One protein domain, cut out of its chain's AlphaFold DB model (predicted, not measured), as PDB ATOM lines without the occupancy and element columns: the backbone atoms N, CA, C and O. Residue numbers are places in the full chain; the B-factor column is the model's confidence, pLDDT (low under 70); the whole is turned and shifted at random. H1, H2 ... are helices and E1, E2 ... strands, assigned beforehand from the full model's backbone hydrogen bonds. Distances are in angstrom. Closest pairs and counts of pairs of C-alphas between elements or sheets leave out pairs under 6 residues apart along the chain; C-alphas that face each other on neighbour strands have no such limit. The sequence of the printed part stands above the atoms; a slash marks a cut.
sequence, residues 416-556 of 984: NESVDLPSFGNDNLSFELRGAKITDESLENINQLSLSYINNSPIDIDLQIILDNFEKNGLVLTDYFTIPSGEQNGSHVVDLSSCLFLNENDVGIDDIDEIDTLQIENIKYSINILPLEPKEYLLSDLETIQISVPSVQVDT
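What this domain is: This is residues 416 to 556 of the 984 residues of an uncharacterized protein of Candidatus Marinimicrobia bacterium (UniProt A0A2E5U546). A long sandwich of two antiparallel sheets, E1-E7-E4-E5 and E6-E3-E8, has the small helix H1 beyond one end and E2 with loops toward the other. Residues 425 to 431 and 509 to 514 stick out. The printed part has 141 residues, with one named helix and eight named strands in the order E1 E2 E3 E4 E5 E6 E7 H1 E8; the class is mostly strand, though under half of the residues are in named elements. It is loose, radius of gyration of the C-alphas 18.7 A, and spans 62 by 30 by 27 A.

How they stand to each other: E1, residues 416 to 420, is antiparallel to E7, residues 522 to 529, with N 417 and O 525 3.0 A apart. E7 is antiparallel to E4, residues 461 to 471, with N 464 and O 528 2.9 A apart. E4 forms a hairpin with E5, residues 476 to 483; N 463 and O 481 are 2.8 A apart. This sheet is strongly twisted. E2, residues 431 to 438, pairs with no named strand, but its residues 436 to 437 pair antiparallel with residues 500 to 501. E3, residues 448 to 455, is antiparallel to E6, residues 490 to 495, with N 451 and O 492 2.8 A apart, and to E8, residues 547 to 554, with N 450 and O 553 2.8 A apart. The sheets form a sandwich, two sheets face to face, and the parts of them that face each other are 9.4 A apart centre to centre. H1, residues 539 to 542, is on neither sheet and too short for any O i to N i+4 pair.

Where its parts are: E1 begins at C-alpha 416 (-59.850, 139.666, 20.091). E4 measures 25.4 A and bends by 84 degrees at residue 468; E7 measures 22.8 A. E8 ends at C-alpha 554 (-61.872, 144.365, 4.653).

The domain as a whole: The printed part has no cut. The farthest C-alphas, Asp 513 and Leu 538, are 62.5 A apart. The link E6 to E7 is long, 26 residues. pLDDT is under 70 in residues 418 to 433, 442 to 445, 502 to 522 and 531 to 545.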
ATOM      1  N   ASN A 416     -60.356 140.623  21.072       70.44
ATOM      2  CA  ASN A 416     -59.850 139.666  20.091       70.44
ATOM      3  C   ASN A 416     -61.020 139.154  19.252       70.44
ATOM      4  O   ASN A 416     -61.882 138.440  19.767       70.44
ATOM      5  N   GLU A 417     -61.034 139.505  17.973       72.19
ATOM      6  CA  GLU A 417     -62.074 139.123  17.023       72.19
ATOM      7  C   GLU A 417     -61.432 138.613  15.725       72.19
ATOM      8  O   GLU A 417     -60.223 138.727  15.499       72.19
ATOM      9  N   SER A 418     -62.238 137.995  14.868       67.69
ATOM     10  CA  SER A 418     -61.782 137.537  13.561       67.69
ATOM     11  C   SER A 418     -62.848 137.771  12.509       67.69
ATOM     12  O   SER A 418     -64.015 137.474  12.753       67.69
ATOM     13  N   VAL A 419     -62.437 138.259  11.343       65.69
ATOM     14  CA  VAL A 419     -63.262 138.238  10.133       65.69
ATOM     15  C   VAL A 419     -62.941 136.938   9.410       65.69
ATOM     16  O   VAL A 419     -61.772 136.697   9.101       65.69
ATOM     17  N   ASP A 420     -63.940 136.101   9.150       56.78
ATOM     18  CA  ASP A 420     -63.758 134.926   8.298       56.78
ATOM     19  C   ASP A 420     -63.271 135.405   6.919       56.78
ATOM     20  O   ASP A 420     -63.847 136.323   6.323       56.78
ATOM     21  N   LEU A 421     -62.195 134.814   6.393       53.75
ATOM     22  CA  LEU A 421     -61.971 134.907   4.957       53.75
ATOM     23  C   LEU A 421     -63.092 134.109   4.284       53.75
ATOM     24  O   LEU A 421     -63.608 133.148   4.861       53.75
ATOM     25  N   PRO A 422     -63.459 134.440   3.038       46.41
ATOM     26  CA  PRO A 422     -64.216 133.509   2.229       46.41
ATOM     27  C   PRO A 422     -63.447 132.189   2.210       46.41
ATOM     28  O   PRO A 422     -62.275 132.173   1.823       46.41
ATOM     29  N   SER A 423     -64.096 131.094   2.609       43.22
ATOM     30  CA  SER A 423     -63.555 129.775   2.310       43.22
ATOM     31  C   SER A 423     -63.288 129.716   0.805       43.22
ATOM     32  O   SER A 423     -64.036 130.294   0.010       43.22
ATOM     33  N   PHE A 424     -62.215 129.044   0.387       46.09
ATOM     34  CA  PHE A 424     -61.970 128.796  -1.033       46.09
ATOM     35  C   PHE A 424     -62.966 127.734  -1.512       46.09
ATOM     36  O   PHE A 424     -62.656 126.558  -1.660       46.09
ATOM     37  N   GLY A 425     -64.219 128.172  -1.645       36.62
ATOM     38  CA  GLY A 425     -65.401 127.346  -1.786       36.62
ATOM     39  C   GLY A 425     -65.480 126.708  -3.157       36.62
ATOM     40  O   GLY A 425     -66.136 127.235  -4.049       36.62
ATOM     41  N   ASN A 426     -64.828 125.560  -3.288       38.56
ATOM     42  CA  ASN A 426     -65.205 124.472  -4.177       38.56
ATOM     43  C   ASN A 426     -64.511 123.201  -3.682       38.56
ATOM     44  O   ASN A 426     -63.286 123.127  -3.729       38.56
ATOM     45  N   ASP A 427     -65.281 122.157  -3.364       41.97
ATOM     46  CA  ASP A 427     -64.771 120.802  -3.061       41.97
ATOM     47  C   ASP A 427     -64.019 120.143  -4.252       41.97
ATOM     48  O   ASP A 427     -63.617 118.985  -4.184       41.97
ATOM     49  N   ASN A 428     -63.839 120.882  -5.355       42.72
ATOM     50  CA  ASN A 428     -63.191 120.487  -6.606       42.72
ATOM     51  C   ASN A 428     -61.887 121.264  -6.900       42.72
ATOM     52  O   ASN A 428     -61.326 121.092  -7.980       42.72
ATOM     53  N   LEU A 429     -61.416 122.152  -6.010       47.78
ATOM     54  CA  LEU A 429     -60.181 122.925  -6.212       47.78
ATOM     55  C   LEU A 429     -59.137 122.596  -5.135       47.78
ATOM     56  O   LEU A 429     -59.145 123.150  -4.041       47.78
ATOM     57  N   SER A 430     -58.206 121.708  -5.484       55.72
ATOM     58  CA  SER A 430     -57.122 121.168  -4.647       55.72
ATOM     59  C   SER A 430     -55.935 122.134  -4.455       55.72
ATOM     60  O   SER A 430     -54.773 121.741  -4.586       55.72
ATOM     61  N   PHE A 431     -56.214 123.408  -4.141       57.66
ATOM     62  CA  PHE A 431     -55.194 124.395  -3.761       57.66
ATOM     63  C   PHE A 431     -55.353 124.863  -2.306       57.66
ATOM     64  O   PHE A 431     -56.439 125.221  -1.859       57.66
ATOM     65  N   GLU A 432     -54.244 124.919  -1.572       66.19
ATOM     66  CA  GLU A 432     -54.164 125.429  -0.202       66.19
ATOM     67  C   GLU A 432     -53.446 126.786  -0.202       66.19
ATOM     68  O   GLU A 432     -52.294 126.880  -0.632       66.19
ATOM     69  N   LEU A 433     -54.086 127.848   0.302       68.25
ATOM     70  CA  LEU A 433     -53.421 129.141   0.487       68.25
ATOM     71  C   LEU A 433     -52.527 129.110   1.737       68.25
ATOM     72  O   LEU A 433     -53.027 129.085   2.860       68.25
ATOM     73  N   ARG A 434     -51.208 129.216   1.541       70.06
ATOM     74  CA  ARG A 434     -50.199 129.273   2.620       70.06
ATOM     75  C   ARG A 434     -49.806 130.698   3.022       70.06
ATOM     76  O   ARG A 434     -49.071 130.900   3.985       70.06
ATOM     77  N   GLY A 435     -50.235 131.693   2.250       74.88
ATOM     78  CA  GLY A 435     -49.969 133.113   2.478       74.88
ATOM     79  C   GLY A 435     -49.996 133.913   1.178       74.88
ATOM     80  O   GLY A 435     -50.182 133.359   0.097       74.88
ATOM     81  N   ALA A 436     -49.797 135.223   1.255       77.69
ATOM     82  CA  ALA A 436     -49.768 136.095   0.084       77.69
ATOM     83  C   ALA A 436     -48.911 137.344   0.319       77.69
ATOM     84  O   ALA A 436     -48.612 137.708   1.453       77.69
ATOM     85  N   LYS A 437     -48.559 138.051  -0.756       81.94
ATOM     86  CA  LYS A 437     -48.054 139.427  -0.682       81.94
ATOM     87  C   LYS A 437     -49.074 140.366  -1.297       81.94
ATOM     88  O   LYS A 437     -49.513 140.150  -2.422       81.94
ATOM     89  N   ILE A 438     -49.430 141.419  -0.579       83.25
ATOM     90  CA  ILE A 438     -50.348 142.455  -1.046       83.25
ATOM     91  C   ILE A 438     -49.569 143.487  -1.864       83.25
ATOM     92  O   ILE A 438     -48.444 143.853  -1.524       83.25
ATOM     93  N   THR A 439     -50.171 143.941  -2.963       81.62
ATOM     94  CA  THR A 439     -49.575 144.948  -3.852       81.62
ATOM     95  C   THR A 439     -49.281 146.270  -3.134       81.62
ATOM     96  O   THR A 439     -49.987 146.683  -2.216       81.62
ATOM     97  N   ASP A 440     -48.278 147.001  -3.624       81.12
ATOM     98  CA  ASP A 440     -47.966 148.383  -3.209       81.12
ATOM     99  C   ASP A 440     -49.030 149.412  -3.681       81.12
ATOM    100  O   ASP A 440     -48.871 150.624  -3.509       81.12
ATOM    101  N   GLU A 441     -50.115 148.962  -4.324       72.00
ATOM    102  CA  GLU A 441     -51.197 149.826  -4.795       72.00
ATOM    103  C   GLU A 441     -52.073 150.291  -3.625       72.00
ATOM    104  O   GLU A 441     -52.806 149.515  -3.019       72.00
ATOM    105  N   SER A 442     -52.024 151.596  -3.352       61.81
ATOM    106  CA  SER A 442     -52.916 152.302  -2.430       61.81
ATOM    107  C   SER A 442     -53.932 153.128  -3.228       61.81
ATOM    108  O   SER A 442     -53.708 154.292  -3.568       61.81
ATOM    109  N   LEU A 443     -55.056 152.495  -3.567       64.31
ATOM    110  CA  LEU A 443     -56.234 153.128  -4.174       64.31
ATOM    111  C   LEU A 443     -57.377 153.176  -3.149       64.31
ATOM    112  O   LEU A 443     -57.381 152.406  -2.196       64.31
ATOM    113  N   GLU A 444     -58.345 154.079  -3.312       64.62
ATOM    114  CA  GLU A 444     -59.525 154.111  -2.431       64.62
ATOM    115  C   GLU A 444     -60.289 152.774  -2.531       64.62
ATOM    116  O   GLU A 444     -60.661 152.365  -3.634       64.62
ATOM    117  N   ASN A 445     -60.567 152.132  -1.387       69.00
ATOM    118  CA  ASN A 445     -61.277 150.845  -1.263       69.00
ATOM    119  C   ASN A 445     -60.551 149.631  -1.900       69.00
ATOM    120  O   ASN A 445     -61.187 148.710  -2.414       69.00
ATOM    121  N   ILE A 446     -59.211 149.628  -1.895       76.31
ATOM    122  CA  ILE A 446     -58.371 148.462  -2.229       76.31
ATOM    123  C   ILE A 446     -57.251 148.363  -1.185       76.31
ATOM    124  O   ILE A 446     -56.676 149.385  -0.802       76.31
ATOM    125  N   ASN A 447     -56.914 147.139  -0.757       82.12
ATOM    126  CA  ASN A 447     -55.850 146.857   0.220       82.12
ATOM    127  C   ASN A 447     -56.020 147.635   1.543       82.12
ATOM    128  O   ASN A 447     -55.056 148.186   2.077       82.12
ATOM    129  N   GLN A 448     -57.247 147.716   2.057       84.81
ATOM    130  CA  GLN A 448     -57.602 148.508   3.238       84.81
ATOM    131  C   GLN A 448     -58.468 147.695   4.204       84.81
ATOM    132  O   GLN A 448     -59.297 146.891   3.785       84.81
ATOM    133  N   LEU A 449     -58.265 147.904   5.505       84.44
ATOM    134  CA  LEU A 449     -59.182 147.448   6.549       84.44
ATOM    135  C   LEU A 449     -59.852 148.677   7.158       84.44
ATOM    136  O   LEU A 449     -59.185 149.554   7.706       84.44
ATOM    137  N   SER A 450     -61.173 148.727   7.043       84.69
ATOM    138  CA  SER A 450     -62.020 149.842   7.437       84.69
ATOM    139  C   SER A 450     -62.763 149.510   8.734       84.69
ATOM    140  O   SER A 450     -63.573 148.588   8.809       84.69
ATOM    141  N   LEU A 451     -62.485 150.290   9.773       85.12
ATOM    142  CA  LEU A 451     -63.109 150.229  11.090       85.12
ATOM    143  C   LEU A 451     -64.187 151.315  11.193       85.12
ATOM    144  O   LEU A 451     -63.920 152.475  10.873       85.12
ATOM    145  N   SER A 452     -65.363 150.980  11.724       84.69
ATOM    146  CA  SER A 452     -66.324 151.967  12.244       84.69
ATOM    147  C   SER A 452     -66.238 152.025  13.767       84.69
ATOM    148  O   SER A 452     -66.087 150.992  14.416       84.69
ATOM    149  N   TYR A 453     -66.395 153.210  14.362       84.75
ATOM    150  CA  TYR A 453     -66.416 153.375  15.819       84.75
ATOM    151  C   TYR A 453     -67.365 154.477  16.305       84.75
ATOM    152  O   TYR A 453     -67.680 155.450  15.615       84.75
ATOM    153  N   ILE A 454     -67.792 154.320  17.558       82.75
ATOM    154  CA  ILE A 454     -68.589 155.283  18.319       82.75
ATOM    155  C   ILE A 454     -67.894 155.490  19.663       82.75
ATOM    156  O   ILE A 454     -67.644 154.525  20.385       82.75
ATOM    157  N   ASN A 455     -67.624 156.742  20.025       85.56
ATOM    158  CA  ASN A 455     -67.118 157.120  21.339       85.56
ATOM    159  C   ASN A 455     -68.124 158.039  22.034       85.56
ATOM    160  O   ASN A 455     -68.188 159.242  21.786       85.56
ATOM    161  N   ASN A 456     -68.901 157.459  22.944       82.50
ATOM    162  CA  ASN A 456     -69.825 158.189  23.810       82.50
ATOM    163  C   ASN A 456     -69.121 158.796  25.039       82.50
ATOM    164  O   ASN A 456     -69.759 159.504  25.819       82.50
ATOM    165  N   SER A 457     -67.818 158.551  25.207       80.38
ATOM    166  CA  SER A 457     -67.034 159.036  26.344       80.38
ATOM    167  C   SER A 457     -66.783 160.551  26.268       80.38
ATOM    168  O   SER A 457     -66.534 161.100  25.188       80.38
ATOM    169  N   PRO A 458     -66.727 161.246  27.418       77.25
ATOM    170  CA  PRO A 458     -66.374 162.670  27.514       77.25
ATOM    171  C   PRO A 458     -64.871 162.968  27.321       77.25
ATOM    172  O   PRO A 458     -64.429 164.088  27.579       77.25
ATOM    173  N   ILE A 459     -64.081 161.977  26.897       79.12
ATOM    174  CA  ILE A 459     -62.633 162.062  26.688       79.12
ATOM    175  C   ILE A 459     -62.242 161.444  25.342       79.12
ATOM    176  O   ILE A 459     -62.934 160.556  24.836       79.12
ATOM    177  N   ASP A 460     -61.138 161.929  24.776       83.06
ATOM    178  CA  ASP A 460     -60.469 161.285  23.643       83.06
ATOM    179  C   ASP A 460     -59.812 159.982  24.126       83.06
ATOM    180  O   ASP A 460     -59.320 159.933  25.260       83.06
ATOM    181  N   ILE A 461     -59.814 158.938  23.293       80.69
ATOM    182  CA  ILE A 461     -59.295 157.615  23.662       80.69
ATOM    183  C   ILE A 461     -58.365 157.093  22.573       80.69
ATOM    184  O   ILE A 461     -58.751 156.990  21.412       80.69
ATOM    185  N   ASP A 462     -57.141 156.760  22.967       83.50
ATOM    186  CA  ASP A 462     -56.130 156.187  22.087       83.50
ATOM    187  C   ASP A 462     -56.347 154.673  21.962       83.50
ATOM    188  O   ASP A 462     -56.443 153.966  22.968       83.50
ATOM    189  N   LEU A 463     -56.423 154.178  20.728       84.25
ATOM    190  CA  LEU A 463     -56.522 152.761  20.399       84.25
ATOM    191  C   LEU A 463     -55.275 152.286  19.650       84.25
ATOM    192  O   LEU A 463     -54.623 153.030  18.914       84.25
ATOM    193  N   GLN A 464     -54.995 151.003  19.821       87.12
ATOM    194  CA  GLN A 464     -54.068 150.221  19.020       87.12
ATOM    195  C   GLN A 464     -54.864 149.080  18.384       87.12
ATOM    196  O   GLN A 464     -55.537 148.342  19.100       87.12
ATOM    197  N   ILE A 465     -54.765 148.922  17.066       86.62
ATOM    198  CA  ILE A 465     -55.228 147.728  16.353       86.62
ATOM    199  C   ILE A 465     -54.010 146.910  15.923       86.62
ATOM    200  O   ILE A 465     -53.035 147.463  15.413       86.62
ATOM    201  N   ILE A 466     -54.055 145.605  16.164       87.00
ATOM    202  CA  ILE A 466     -53.049 144.628  15.747       87.00
ATOM    203  C   ILE A 466     -53.745 143.667  14.784       87.00
ATOM    204  O   ILE A 466     -54.857 143.221  15.059       87.00
ATOM    205  N   LEU A 467     -53.116 143.390  13.645       85.56
ATOM    206  CA  LEU A 467     -53.610 142.477  12.619       85.56
ATOM    207  C   LEU A 467     -52.666 141.277  12.559       85.56
ATOM    208  O   LEU A 467     -51.654 141.322  11.864       85.56
ATOM    209  N   ASP A 468     -52.982 140.230  13.321       79.00
ATOM    210  CA  ASP A 468     -52.044 139.146  13.656       79.00
ATOM    211  C   ASP A 468     -51.563 138.376  12.410       79.00
ATOM    212  O   ASP A 468     -50.411 137.961  12.325       79.00
ATOM    213  N   ASN A 469     -52.421 138.259  11.390       78.50
ATOM    214  CA  ASN A 469     -52.111 137.618  10.105       78.50
ATOM    215  C   ASN A 469     -51.365 138.514   9.094       78.50
ATOM    216  O   ASN A 469     -51.103 138.082   7.971       78.50
ATOM    217  N   PHE A 470     -51.062 139.769   9.432       84.12
ATOM    218  CA  PHE A 470     -50.429 140.724   8.521       84.12
ATOM    219  C   PHE A 470     -49.064 141.157   9.050       84.12
ATOM    220  O   PHE A 470     -48.930 141.564  10.198       84.12
ATOM    221  N   GLU A 471     -48.054 141.168   8.188       84.25
ATOM    222  CA  GLU A 471     -46.702 141.618   8.510       84.25
ATOM    223  C   GLU A 471     -46.273 142.774   7.591       84.25
ATOM    224  O   GLU A 471     -46.461 142.728   6.373       84.25
ATOM    225  N   LYS A 472     -45.655 143.820   8.158       85.19
ATOM    226  CA  LYS A 472     -45.086 144.952   7.405       85.19
ATOM    227  C   LYS A 472     -43.693 145.287   7.953       85.19
ATOM    228  O   LYS A 472     -43.555 145.923   8.995       85.19
ATOM    229  N   ASN A 473     -42.649 144.931   7.198       81.88
ATOM    230  CA  ASN A 473     -41.222 145.104   7.536       81.88
ATOM    231  C   ASN A 473     -40.680 144.204   8.677       81.88
ATOM    232  O   ASN A 473     -39.883 144.681   9.490       81.88
ATOM    233  N   GLY A 474     -41.053 142.922   8.746       77.06
ATOM    234  CA  GLY A 474     -40.558 141.991   9.772       77.06
ATOM    235  C   GLY A 474     -41.283 142.090  11.115       77.06
ATOM    236  O   GLY A 474     -40.723 141.693  12.135       77.06
ATOM    237  N   LEU A 475     -42.470 142.705  11.140       82.69
ATOM    238  CA  LEU A 475     -43.270 142.973  12.337       82.69
ATOM    239  C   LEU A 475     -44.763 142.847  12.023       82.69
ATOM    240  O   LEU A 475     -45.210 143.347  10.986       82.69
ATOM    241  N   VAL A 476     -45.522 142.266  12.957       85.88
ATOM    242  CA  VAL A 476     -46.992 142.216  12.920       85.88
ATOM    243  C   VAL A 476     -47.558 143.626  12.740       85.88
ATOM    244  O   VAL A 476     -47.159 144.573  13.430       85.88
ATOM    245  N   LEU A 477     -48.478 143.772  11.790       88.25
ATOM    246  CA  LEU A 477     -49.057 145.041  11.394       88.25
ATOM    247  C   LEU A 477     -49.864 145.617  12.556       88.25
ATOM    248  O   LEU A 477     -50.926 145.126  12.925       88.25
ATOM    249  N   THR A 478     -49.317 146.680  13.132       89.31
ATOM    250  CA  THR A 478     -49.887 147.391  14.270       89.31
ATOM    251  C   THR A 478     -50.107 148.840  13.874       89.31
ATOM    252  O   THR A 478     -49.155 149.505  13.456       89.31
ATOM    253  N   ASP A 479     -51.324 149.343  14.052       91.31
ATOM    254  CA  ASP A 479     -51.669 150.737  13.793       91.31
ATOM    255  C   ASP A 479     -52.273 151.414  15.032       91.31
ATOM    256  O   ASP A 479     -52.829 150.764  15.919       91.31
ATOM    257  N   TYR A 480     -52.113 152.734  15.115       90.06
ATOM    258  CA  TYR A 480     -52.409 153.534  16.300       90.06
ATOM    259  C   TYR A 480     -53.204 154.780  15.923       90.06
ATOM    260  O   TYR A 480     -52.740 155.609  15.137       90.06
ATOM    261  N   PHE A 481     -54.369 154.964  16.539       89.81
ATOM    262  CA  PHE A 481     -55.244 156.097  16.257       89.81
ATOM    263  C   PHE A 481     -55.984 156.569  17.510       89.81
ATOM    264  O   PHE A 481     -56.280 155.798  18.418       89.81
ATOM    265  N   THR A 482     -56.288 157.864  17.561       87.25
ATOM    266  CA  THR A 482     -57.070 158.474  18.641       87.25
ATOM    267  C   THR A 482     -58.510 158.635  18.183       87.25
ATOM    268  O   THR A 482     -58.746 159.259  17.148       87.25
ATOM    269  N   ILE A 483     -59.470 158.160  18.976       85.94
ATOM    270  CA  ILE A 483     -60.888 158.457  18.790       85.94
ATOM    271  C   ILE A 483     -61.264 159.724  19.587       85.94
ATOM    272  O   ILE A 483     -61.207 159.704  20.820       85.94
ATOM    273  N   PRO A 484     -61.704 160.811  18.925       87.56
ATOM    274  CA  PRO A 484     -62.243 162.005  19.575       87.56
ATOM    275  C   PRO A 484     -63.428 161.745  20.518       87.56
ATOM    276  O   PRO A 484     -64.279 160.886  20.274       87.56
ATOM    277  N   SER A 485     -63.532 162.544  21.580       85.31
ATOM    278  CA  SER A 485     -64.690 162.544  22.484       85.31
ATOM    279  C   SER A 485     -66.008 162.868  21.766       85.31
ATOM    280  O   SER A 485     -66.124 163.870  21.054       85.31
ATOM    281  N   GLY A 486     -67.042 162.064  22.033       82.00
ATOM    282  CA  GLY A 486     -68.409 162.302  21.561       82.00
ATOM    283  C   GLY A 486     -68.649 161.991  20.082       82.00
ATOM    284  O   GLY A 486     -69.699 162.362  19.552       82.00
ATOM    285  N   GLU A 487     -67.707 161.341  19.395       87.19
ATOM    286  CA  GLU A 487     -67.849 160.974  17.987       87.19
ATOM    287  C   GLU A 487     -68.858 159.830  17.790       87.19
ATOM    288  O   GLU A 487     -68.844 158.831  18.505       87.19
ATOM    289  N   GLN A 488     -69.780 160.001  16.835       81.88
ATOM    290  CA  GLN A 488     -70.938 159.111  16.636       81.88
ATOM    291  C   GLN A 488     -70.907 158.312  15.327       81.88
ATOM    292  O   GLN A 488     -71.671 157.367  15.192       81.88
ATOM    293  N   ASN A 489     -70.080 158.723  14.364       83.31
ATOM    294  CA  ASN A 489     -69.933 158.114  13.037       83.31
ATOM    295  C   ASN A 489     -68.448 158.166  12.643       83.31
ATOM    296  O   ASN A 489     -68.098 158.703  11.591       83.31
ATOM    297  N   GLY A 490     -67.577 157.739  13.553       84.81
ATOM    298  CA  GLY A 490     -66.147 157.748  13.307       84.81
ATOM    299  C   GLY A 490     -65.736 156.538  12.479       84.81
ATOM    300  O   GLY A 490     -66.362 155.478  12.558       84.81
ATOM    301  N   SER A 491     -64.691 156.702  11.678       88.12
ATOM    302  CA  SER A 491     -64.085 155.606  10.931       88.12
ATOM    303  C   SER A 491     -62.569 155.768  10.895       88.12
ATOM    304  O   SER A 491     -62.053 156.887  10.963       88.12
ATOM    305  N   HIS A 492     -61.865 154.642  10.863       89.62
ATOM    306  CA  HIS A 492     -60.414 154.557  10.730       89.62
ATOM    307  C   HIS A 492     -60.078 153.526   9.657       89.62
ATOM    308  O   HIS A 492     -60.803 152.545   9.507       89.62
ATOM    309  N   VAL A 493     -58.996 153.749   8.916       88.62
ATOM    310  CA  VAL A 493     -58.580 152.883   7.808       88.62
ATOM    311  C   VAL A 493     -57.127 152.482   8.011       88.62
ATOM    312  O   VAL A 493     -56.252 153.347   8.082       88.62
ATOM    313  N   VAL A 494     -56.878 151.175   8.070       87.94
ATOM    314  CA  VAL A 494     -55.539 150.586   8.124       87.94
ATOM    315  C   VAL A 494     -55.098 150.232   6.703       87.94
ATOM    316  O   VAL A 494     -55.792 149.515   5.984       87.94
ATOM    317  N   ASP A 495     -53.936 150.741   6.295       87.94
ATOM    318  CA  ASP A 495     -53.333 150.489   4.982       87.94
ATOM    319  C   ASP A 495     -52.588 149.141   4.946       87.94
ATOM    320  O   ASP A 495     -51.509 148.987   5.533       87.94
ATOM    321  N   LEU A 496     -53.148 148.188   4.196       86.00
ATOM    322  CA  LEU A 496     -52.612 146.841   3.992       86.00
ATOM    323  C   LEU A 496     -51.668 146.752   2.775       86.00
ATOM    324  O   LEU A 496     -51.161 145.669   2.484       86.00
ATOM    325  N   SER A 497     -51.413 147.852   2.051       85.44
ATOM    326  CA  SER A 497     -50.493 147.828   0.903       85.44
ATOM    327  C   SER A 497     -49.080 147.402   1.319       85.44
ATOM    328  O   SER A 497     -48.627 147.691   2.432       85.44
ATOM    329  N   SER A 498     -48.386 146.674   0.443       83.50
ATOM    330  CA  SER A 498     -47.070 146.063   0.708       83.50
ATOM    331  C   SER A 498     -47.011 145.041   1.859       83.50
ATOM    332  O   SER A 498     -45.912 144.597   2.201       83.50
ATOM    333  N   CYS A 499     -48.129 144.680   2.498       84.56
ATOM    334  CA  CYS A 499     -48.116 143.716   3.598       84.56
ATOM    335  C   CYS A 499     -47.933 142.284   3.095       84.56
ATOM    336  O   CYS A 499     -48.452 141.897   2.046       84.56
ATOM    337  N   LEU A 500     -47.232 141.478   3.886       81.56
ATOM    338  CA  LEU A 500     -47.262 140.029   3.762       81.56
ATOM    339  C   LEU A 500     -48.444 139.518   4.587       81.56
ATOM    340  O   LEU A 500     -48.609 139.907   5.739       81.56
ATOM    341  N   PHE A 501     -49.271 138.676   3.985       77.06
ATOM    342  CA  PHE A 501     -50.355 137.968   4.647       77.06
ATOM    343  C   PHE A 501     -49.857 136.558   4.969       77.06
ATOM    344  O   PHE A 501     -49.577 135.785   4.049       77.06
ATOM    345  N   LEU A 502     -49.641 136.261   6.249       69.31
ATOM    346  CA  LEU A 502     -48.864 135.109   6.711       69.31
ATOM    347  C   LEU A 502     -49.525 134.405   7.903       69.31
ATOM    348  O   LEU A 502     -50.364 134.965   8.610       69.31
ATOM    349  N   ASN A 503     -49.082 133.170   8.137       52.72
ATOM    350  CA  ASN A 503     -49.199 132.507   9.430       52.72
ATOM    351  C   ASN A 503     -47.922 132.754  10.265       52.72
ATOM    352  O   ASN A 503     -46.852 133.037   9.721       52.72
ATOM    353  N   GLU A 504     -48.030 132.664  11.588       46.72
ATOM    354  CA  GLU A 504     -46.958 132.975  12.531       46.72
ATOM    355  C   GLU A 504     -45.873 131.875  12.573       46.72
ATOM    356  O   GLU A 504     -45.869 131.011  13.443       46.72
ATOM    357  N   ASN A 505     -44.858 132.029  11.717       46.75
ATOM    358  CA  ASN A 505     -43.498 131.455  11.796       46.75
ATOM    359  C   ASN A 505     -43.207 130.050  11.236       46.75
ATOM    360  O   ASN A 505     -42.035 129.831  10.930       46.75
ATOM    361  N   ASP A 506     -44.169 129.144  11.035       46.44
ATOM    362  CA  ASP A 506     -43.861 127.779  10.558       46.44
ATOM    363  C   ASP A 506     -44.545 127.408   9.227       46.44
ATOM    364  O   ASP A 506     -45.686 126.962   9.165       46.44
ATOM    365  N   VAL A 507     -43.767 127.505   8.146       42.69
ATOM    366  CA  VAL A 507     -43.564 126.333   7.287       42.69
ATOM    367  C   VAL A 507     -42.138 125.891   7.573       42.69
ATOM    368  O   VAL A 507     -41.201 126.627   7.249       42.69
ATOM    369  N   GLY A 508     -41.973 124.735   8.216       37.91
ATOM    370  CA  GLY A 508     -40.654 124.212   8.554       37.91
ATOM    371  C   GLY A 508     -39.766 124.146   7.310       37.91
ATOM    372  O   GLY A 508     -40.123 123.534   6.311       37.91
ATOM    373  N   ILE A 509     -38.588 124.771   7.366       41.97
ATOM    374  CA  ILE A 509     -37.606 124.758   6.259       41.97
ATOM    375  C   ILE A 509     -36.903 123.381   6.166       41.97
ATOM    376  O   ILE A 509     -36.069 123.156   5.289       41.97
ATOM    377  N   ASP A 510     -37.223 122.466   7.085       37.94
ATOM    378  CA  ASP A 510     -36.457 121.253   7.359       37.94
ATOM    379  C   ASP A 510     -37.051 119.968   6.746       37.94
ATOM    380  O   ASP A 510     -36.301 119.001   6.630       37.94
ATOM    381  N   ASP A 511     -38.305 119.960   6.269       39.62
ATOM    382  CA  ASP A 511     -38.851 118.867   5.445       39.62
ATOM    383  C   ASP A 511     -39.756 119.388   4.312       39.62
ATOM    384  O   ASP A 511     -40.725 120.110   4.530       39.62
ATOM    385  N   ILE A 512     -39.433 119.001   3.072       43.97
ATOM    386  CA  ILE A 512     -40.246 119.285   1.869       43.97
ATOM    387  C   ILE A 512     -41.488 118.379   1.798       43.97
ATOM    388  O   ILE A 512     -42.450 118.719   1.108       43.97
ATOM    389  N   ASP A 513     -41.472 117.266   2.537       37.78
ATOM    390  CA  ASP A 513     -42.461 116.188   2.463       37.78
ATOM    391  C   ASP A 513     -43.449 116.160   3.655       37.78
ATOM    392  O   ASP A 513     -44.438 115.428   3.599       37.78
ATOM    393  N   GLU A 514     -43.228 116.938   4.727       42.47
ATOM    394  CA  GLU A 514     -44.132 116.996   5.894       42.47
ATOM    395  C   GLU A 514     -44.994 118.273   5.847       42.47
ATOM    396  O   GLU A 514     -44.597 119.369   6.248       42.47
ATOM    397  N   ILE A 515     -46.191 118.128   5.270       46.44
ATOM    398  CA  ILE A 515     -47.150 119.217   5.056       46.44
ATOM    399  C   ILE A 515     -47.916 119.496   6.358       46.44
ATOM    400  O   ILE A 515     -49.028 119.004   6.545       46.44
ATOM    401  N   ASP A 516     -47.353 120.327   7.238       41.97
ATOM    402  CA  ASP A 516     -48.167 120.999   8.258       41.97
ATOM    403  C   ASP A 516     -49.093 122.006   7.550       41.97
ATOM    404  O   ASP A 516     -48.668 123.056   7.040       41.97
ATOM    405  N   THR A 517     -50.366 121.618   7.452       46.06
ATOM    406  CA  THR A 517     -51.443 122.376   6.815       46.06
ATOM    407  C   THR A 517     -51.935 123.462   7.762       46.06
ATOM    408  O   THR A 517     -52.490 123.213   8.832       46.06
ATOM    409  N   LEU A 518     -51.730 124.708   7.353       49.06
ATOM    410  CA  LEU A 518     -52.149 125.888   8.098       49.06
ATOM    411  C   LEU A 518     -52.950 126.790   7.167       49.06
ATOM    412  O   LEU A 518     -52.549 127.913   6.849       49.06
ATOM    413  N   GLN A 519     -54.109 126.266   6.759       54.19
ATOM    414  CA  GLN A 519     -55.133 127.014   6.043       54.19
ATOM    415  C   GLN A 519     -55.440 128.308   6.798       54.19
ATOM    416  O   GLN A 519     -55.824 128.302   7.971       54.19
ATOM    417  N   ILE A 520     -55.250 129.441   6.123       57.56
ATOM    418  CA  ILE A 520     -55.670 130.726   6.670       57.56
ATOM    419  C   ILE A 520     -57.171 130.844   6.413       57.56
ATOM    420  O   ILE A 520     -57.589 131.252   5.335       57.56
ATOM    421  N   GLU A 521     -57.968 130.443   7.402       55.56
ATOM    422  CA  GLU A 521     -59.433 130.537   7.352       55.56
ATOM    423  C   GLU A 521     -59.925 131.957   7.675       55.56
ATOM    424  O   GLU A 521     -60.887 132.420   7.076       55.56
ATOM    425  N   ASN A 522     -59.247 132.683   8.576       65.12
ATOM    426  CA  ASN A 522     -59.729 133.958   9.125       65.12
ATOM    427  C   ASN A 522     -58.627 135.032   9.191       65.12
ATOM    428  O   ASN A 522     -57.471 134.736   9.498       65.12
ATOM    429  N   ILE A 523     -59.014 136.301   9.021       71.94
ATOM    430  CA  ILE A 523     -58.232 137.480   9.423       71.94
ATOM    431  C   ILE A 523     -58.463 137.727  10.915       71.94
ATOM    432  O   ILE A 523     -59.546 138.153  11.320       71.94
ATOM    433  N   LYS A 524     -57.442 137.491  11.739       76.38
ATOM    434  CA  LYS A 524     -57.468 137.781  13.178       76.38
ATOM    435  C   LYS A 524     -57.026 139.214  13.448       76.38
ATOM    436  O   LYS A 524     -56.071 139.705  12.838       76.38
ATOM    437  N   TYR A 525     -57.723 139.875  14.365       81.00
ATOM    438  CA  TYR A 525     -57.355 141.202  14.830       81.00
ATOM    439  C   TYR A 525     -57.611 141.374  16.325       81.00
ATOM    440  O   TYR A 525     -58.564 140.826  16.886       81.00
ATOM    441  N   SER A 526     -56.775 142.186  16.970       81.69
ATOM    442  CA  SER A 526     -56.978 142.601  18.355       81.69
ATOM    443  C   SER A 526     -57.001 144.122  18.495       81.69
ATOM    444  O   SER A 526     -56.193 144.835  17.896       81.69
ATOM    445  N   ILE A 527     -57.958 144.639  19.272       79.88
ATOM    446  CA  ILE A 527     -58.090 146.070  19.575       79.88
ATOM    447  C   ILE A 527     -57.816 146.302  21.061       79.88
ATOM    448  O   ILE A 527     -58.554 145.838  21.933       79.88
ATOM    449  N   ASN A 528     -56.772 147.083  21.336       80.88
ATOM    450  CA  ASN A 528     -56.341 147.470  22.674       80.88
ATOM    451  C   ASN A 528     -56.666 148.944  22.927       80.88
ATOM    452  O   ASN A 528     -56.292 149.815  22.139       80.88
ATOM    453  N   ILE A 529     -57.290 149.244  24.068       77.06
ATOM    454  CA  ILE A 529     -57.385 150.619  24.569       77.06
ATOM    455  C   ILE A 529     -56.062 150.963  25.257       77.06
ATOM    456  O   ILE A 529     -55.643 150.298  26.204       77.06
ATOM    457  N   LEU A 530     -55.392 152.007  24.775       74.38
ATOM    458  CA  LEU A 530     -54.129 152.456  25.345       74.38
ATOM    459  C   LEU A 530     -54.353 153.301  26.610       74.38
ATOM    460  O   LEU A 530     -55.361 154.003  26.737       74.38
ATOM    461  N   PRO A 531     -53.407 153.270  27.569       66.00
ATOM    462  CA  PRO A 531     -53.505 154.076  28.775       66.00
ATOM    463  C   PRO A 531     -53.463 155.570  28.435       66.00
ATOM    464  O   PRO A 531     -52.522 156.056  27.809       66.00
ATOM    465  N   LEU A 532     -54.477 156.295  28.914       64.69
ATOM    466  CA  LEU A 532     -54.640 157.739  28.742       64.69
ATOM    467  C   LEU A 532     -53.362 158.520  29.100       64.69
ATOM    468  O   LEU A 532     -52.750 158.287  30.148       64.69
ATOM    469  N   GLU A 533     -53.008 159.521  28.284       62.31
ATOM    470  CA  GLU A 533     -51.941 160.466  28.633       62.31
ATOM    471  C   GLU A 533     -52.174 161.082  30.032       62.31
ATOM    472  O   GLU A 533     -53.303 161.465  30.357       62.31
ATOM    473  N   PRO A 534     -51.126 161.270  30.859       57.34
ATOM    474  CA  PRO A 534     -51.269 161.792  32.217       57.34
ATOM    475  C   PRO A 534     -51.762 163.253  32.229       57.34
ATOM    476  O   PRO A 534     -50.979 164.204  32.148       57.34
ATOM    477  N   LYS A 535     -53.082 163.417  32.361       62.28
ATOM    478  CA  LYS A 535     -53.830 164.684  32.398       62.28
ATOM    479  C   LYS A 535     -54.756 164.726  33.623       62.28
ATOM    480  O   LYS A 535     -54.995 163.714  34.280       62.28
ATOM    481  N   GLU A 536     -55.271 165.910  33.958       58.28
ATOM    482  CA  GLU A 536     -56.310 166.053  34.987       58.28
ATOM    483  C   GLU A 536     -57.683 165.706  34.388       58.28
ATOM    484  O   GLU A 536     -58.232 166.481  33.608       58.28
ATOM    485  N   TYR A 537     -58.231 164.551  34.771       63.19
ATOM    486  CA  TYR A 537     -59.582 164.100  34.419       63.19
ATOM    487  C   TYR A 537     -60.544 164.309  35.596       63.19
ATOM    488  O   TYR A 537     -60.141 164.189  36.758       63.19
ATOM    489  N   LEU A 538     -61.823 164.602  35.334       63.31
ATOM    490  CA  LEU A 538     -62.841 164.556  36.388       63.31
ATOM    491  C   LEU A 538     -63.238 163.096  36.632       63.31
ATOM    492  O   LEU A 538     -63.411 162.329  35.691       63.31
ATOM    493  N   LEU A 539     -63.444 162.713  37.894       59.69
ATOM    494  CA  LEU A 539     -63.854 161.344  38.235       59.69
ATOM    495  C   LEU A 539     -65.195 160.953  37.580       59.69
ATOM    496  O   LEU A 539     -65.354 159.820  37.143       59.69
ATOM    497  N   SER A 540     -66.108 161.918  37.429       62.47
ATOM    498  CA  SER A 540     -67.376 161.760  36.702       62.47
ATOM    499  C   SER A 540     -67.209 161.373  35.238       62.47
ATOM    500  O   SER A 540     -68.105 160.766  34.667       62.47
ATOM    501  N   ASP A 541     -66.094 161.763  34.627       64.19
ATOM    502  CA  ASP A 541     -65.861 161.574  33.200       64.19
ATOM    503  C   ASP A 541     -65.371 160.135  32.958       64.19
ATOM    504  O   ASP A 541     -65.801 159.469  32.016       64.19
ATOM    505  N   LEU A 542     -64.564 159.623  33.895       63.16
ATOM    506  CA  LEU A 542     -64.045 158.252  33.932       63.16
ATOM    507  C   LEU A 542     -65.140 157.206  34.211       63.16
ATOM    508  O   LEU A 542     -65.108 156.126  33.630       63.16
ATOM    509  N   GLU A 543     -66.147 157.538  35.028       57.78
ATOM    510  CA  GLU A 543     -67.335 156.693  35.268       57.78
ATOM    511  C   GLU A 543     -68.232 156.516  34.018       57.78
ATOM    512  O   GLU A 543     -69.204 155.763  34.057       57.78
ATOM    513  N   THR A 544     -67.935 157.214  32.912       63.53
ATOM    514  CA  THR A 544     -68.774 157.259  31.698       63.53
ATOM    515  C   THR A 544     -68.043 156.880  30.407       63.53
ATOM    516  O   THR A 544     -68.531 157.179  29.317       63.53
ATOM    517  N   ILE A 545     -66.889 156.212  30.504       67.81
ATOM    518  CA  ILE A 545     -66.175 155.699  29.327       67.81
ATOM    519  C   ILE A 545     -67.040 154.640  28.624       67.81
ATOM    520  O   ILE A 545     -67.426 153.635  29.218       67.81
ATOM    521  N   GLN A 546     -67.368 154.898  27.358       74.31
ATOM    522  CA  GLN A 546     -68.216 154.072  26.505       74.31
ATOM    523  C   GLN A 546     -67.729 154.166  25.053       74.31
ATOM    524  O   GLN A 546     -67.972 155.164  24.370       74.31
ATOM    525  N   ILE A 547     -67.073 153.106  24.584       75.50
ATOM    526  CA  ILE A 547     -66.673 152.910  23.184       75.50
ATOM    527  C   ILE A 547     -67.435 151.706  22.640       75.50
ATOM    528  O   ILE A 547     -67.674 150.745  23.370       75.50
ATOM    529  N   SER A 548     -67.777 151.731  21.357       77.44
ATOM    530  CA  SER A 548     -68.168 150.532  20.617       77.44
ATOM    531  C   SER A 548     -67.574 150.553  19.215       77.44
ATOM    532  O   SER A 548     -67.610 151.592  18.551       77.44
ATOM    533  N   VAL A 549     -67.111 149.393  18.759       75.19
ATOM    534  CA  VAL A 549     -66.748 149.105  17.369       75.19
ATOM    535  C   VAL A 549     -67.914 148.321  16.753       75.19
ATOM    536  O   VAL A 549     -68.055 147.141  17.046       75.19
ATOM    537  N   PRO A 550     -68.831 148.959  15.999       73.56
ATOM    538  CA  PRO A 550     -69.977 148.260  15.415       73.56
ATOM    539  C   PRO A 550     -69.667 147.478  14.130       73.56
ATOM    540  O   PRO A 550     -70.509 146.688  13.718       73.56
ATOM    541  N   SER A 551     -68.532 147.720  13.462       77.50
ATOM    542  CA  SER A 551     -68.144 146.977  12.254       77.50
ATOM    543  C   SER A 551     -66.644 147.064  11.970       77.50
ATOM    544  O   SER A 551     -66.071 148.159  12.019       77.50
ATOM    545  N   VAL A 552     -66.061 145.949  11.540       75.25
ATOM    546  CA  VAL A 552     -64.786 145.881  10.816       75.25
ATOM    547  C   VAL A 552     -65.079 145.303   9.438       75.25
ATOM    548  O   VAL A 552     -65.834 144.344   9.328       75.25
ATOM    549  N   GLN A 553     -64.530 145.909   8.391       77.75
ATOM    550  CA  GLN A 553     -64.685 145.467   7.007       77.75
ATOM    551  C   GLN A 553     -63.321 145.451   6.323       77.75
ATOM    552  O   GLN A 553     -62.484 146.317   6.579       77.75
ATOM    553  N   VAL A 554     -63.097 144.472   5.452       72.31
ATOM    554  CA  VAL A 554     -61.872 144.365   4.653       72.31
ATOM    555  C   VAL A 554     -62.236 144.651   3.204       72.31
ATOM    556  O   VAL A 554     -63.042 143.939   2.606       72.31
ATOM    557  N   ASP A 555     -61.666 145.725   2.665       74.62
ATOM    558  CA  ASP A 555     -61.818 146.101   1.265       74.62
ATOM    559  C   ASP A 555     -61.109 145.091   0.353       74.62
ATOM    560  O   ASP A 555     -60.283 144.291   0.797       74.62
ATOM    561  N   THR A 556     -61.393 145.150  -0.950       71.88
ATOM    562  CA  THR A 556     -60.856 144.191  -1.922       71.88
ATOM    563  C   THR A 556     -59.334 144.068  -1.826       71.88
ATOM    564  O   THR A 556     -58.602 145.037  -2.059       71.88
TER     565      THR A 556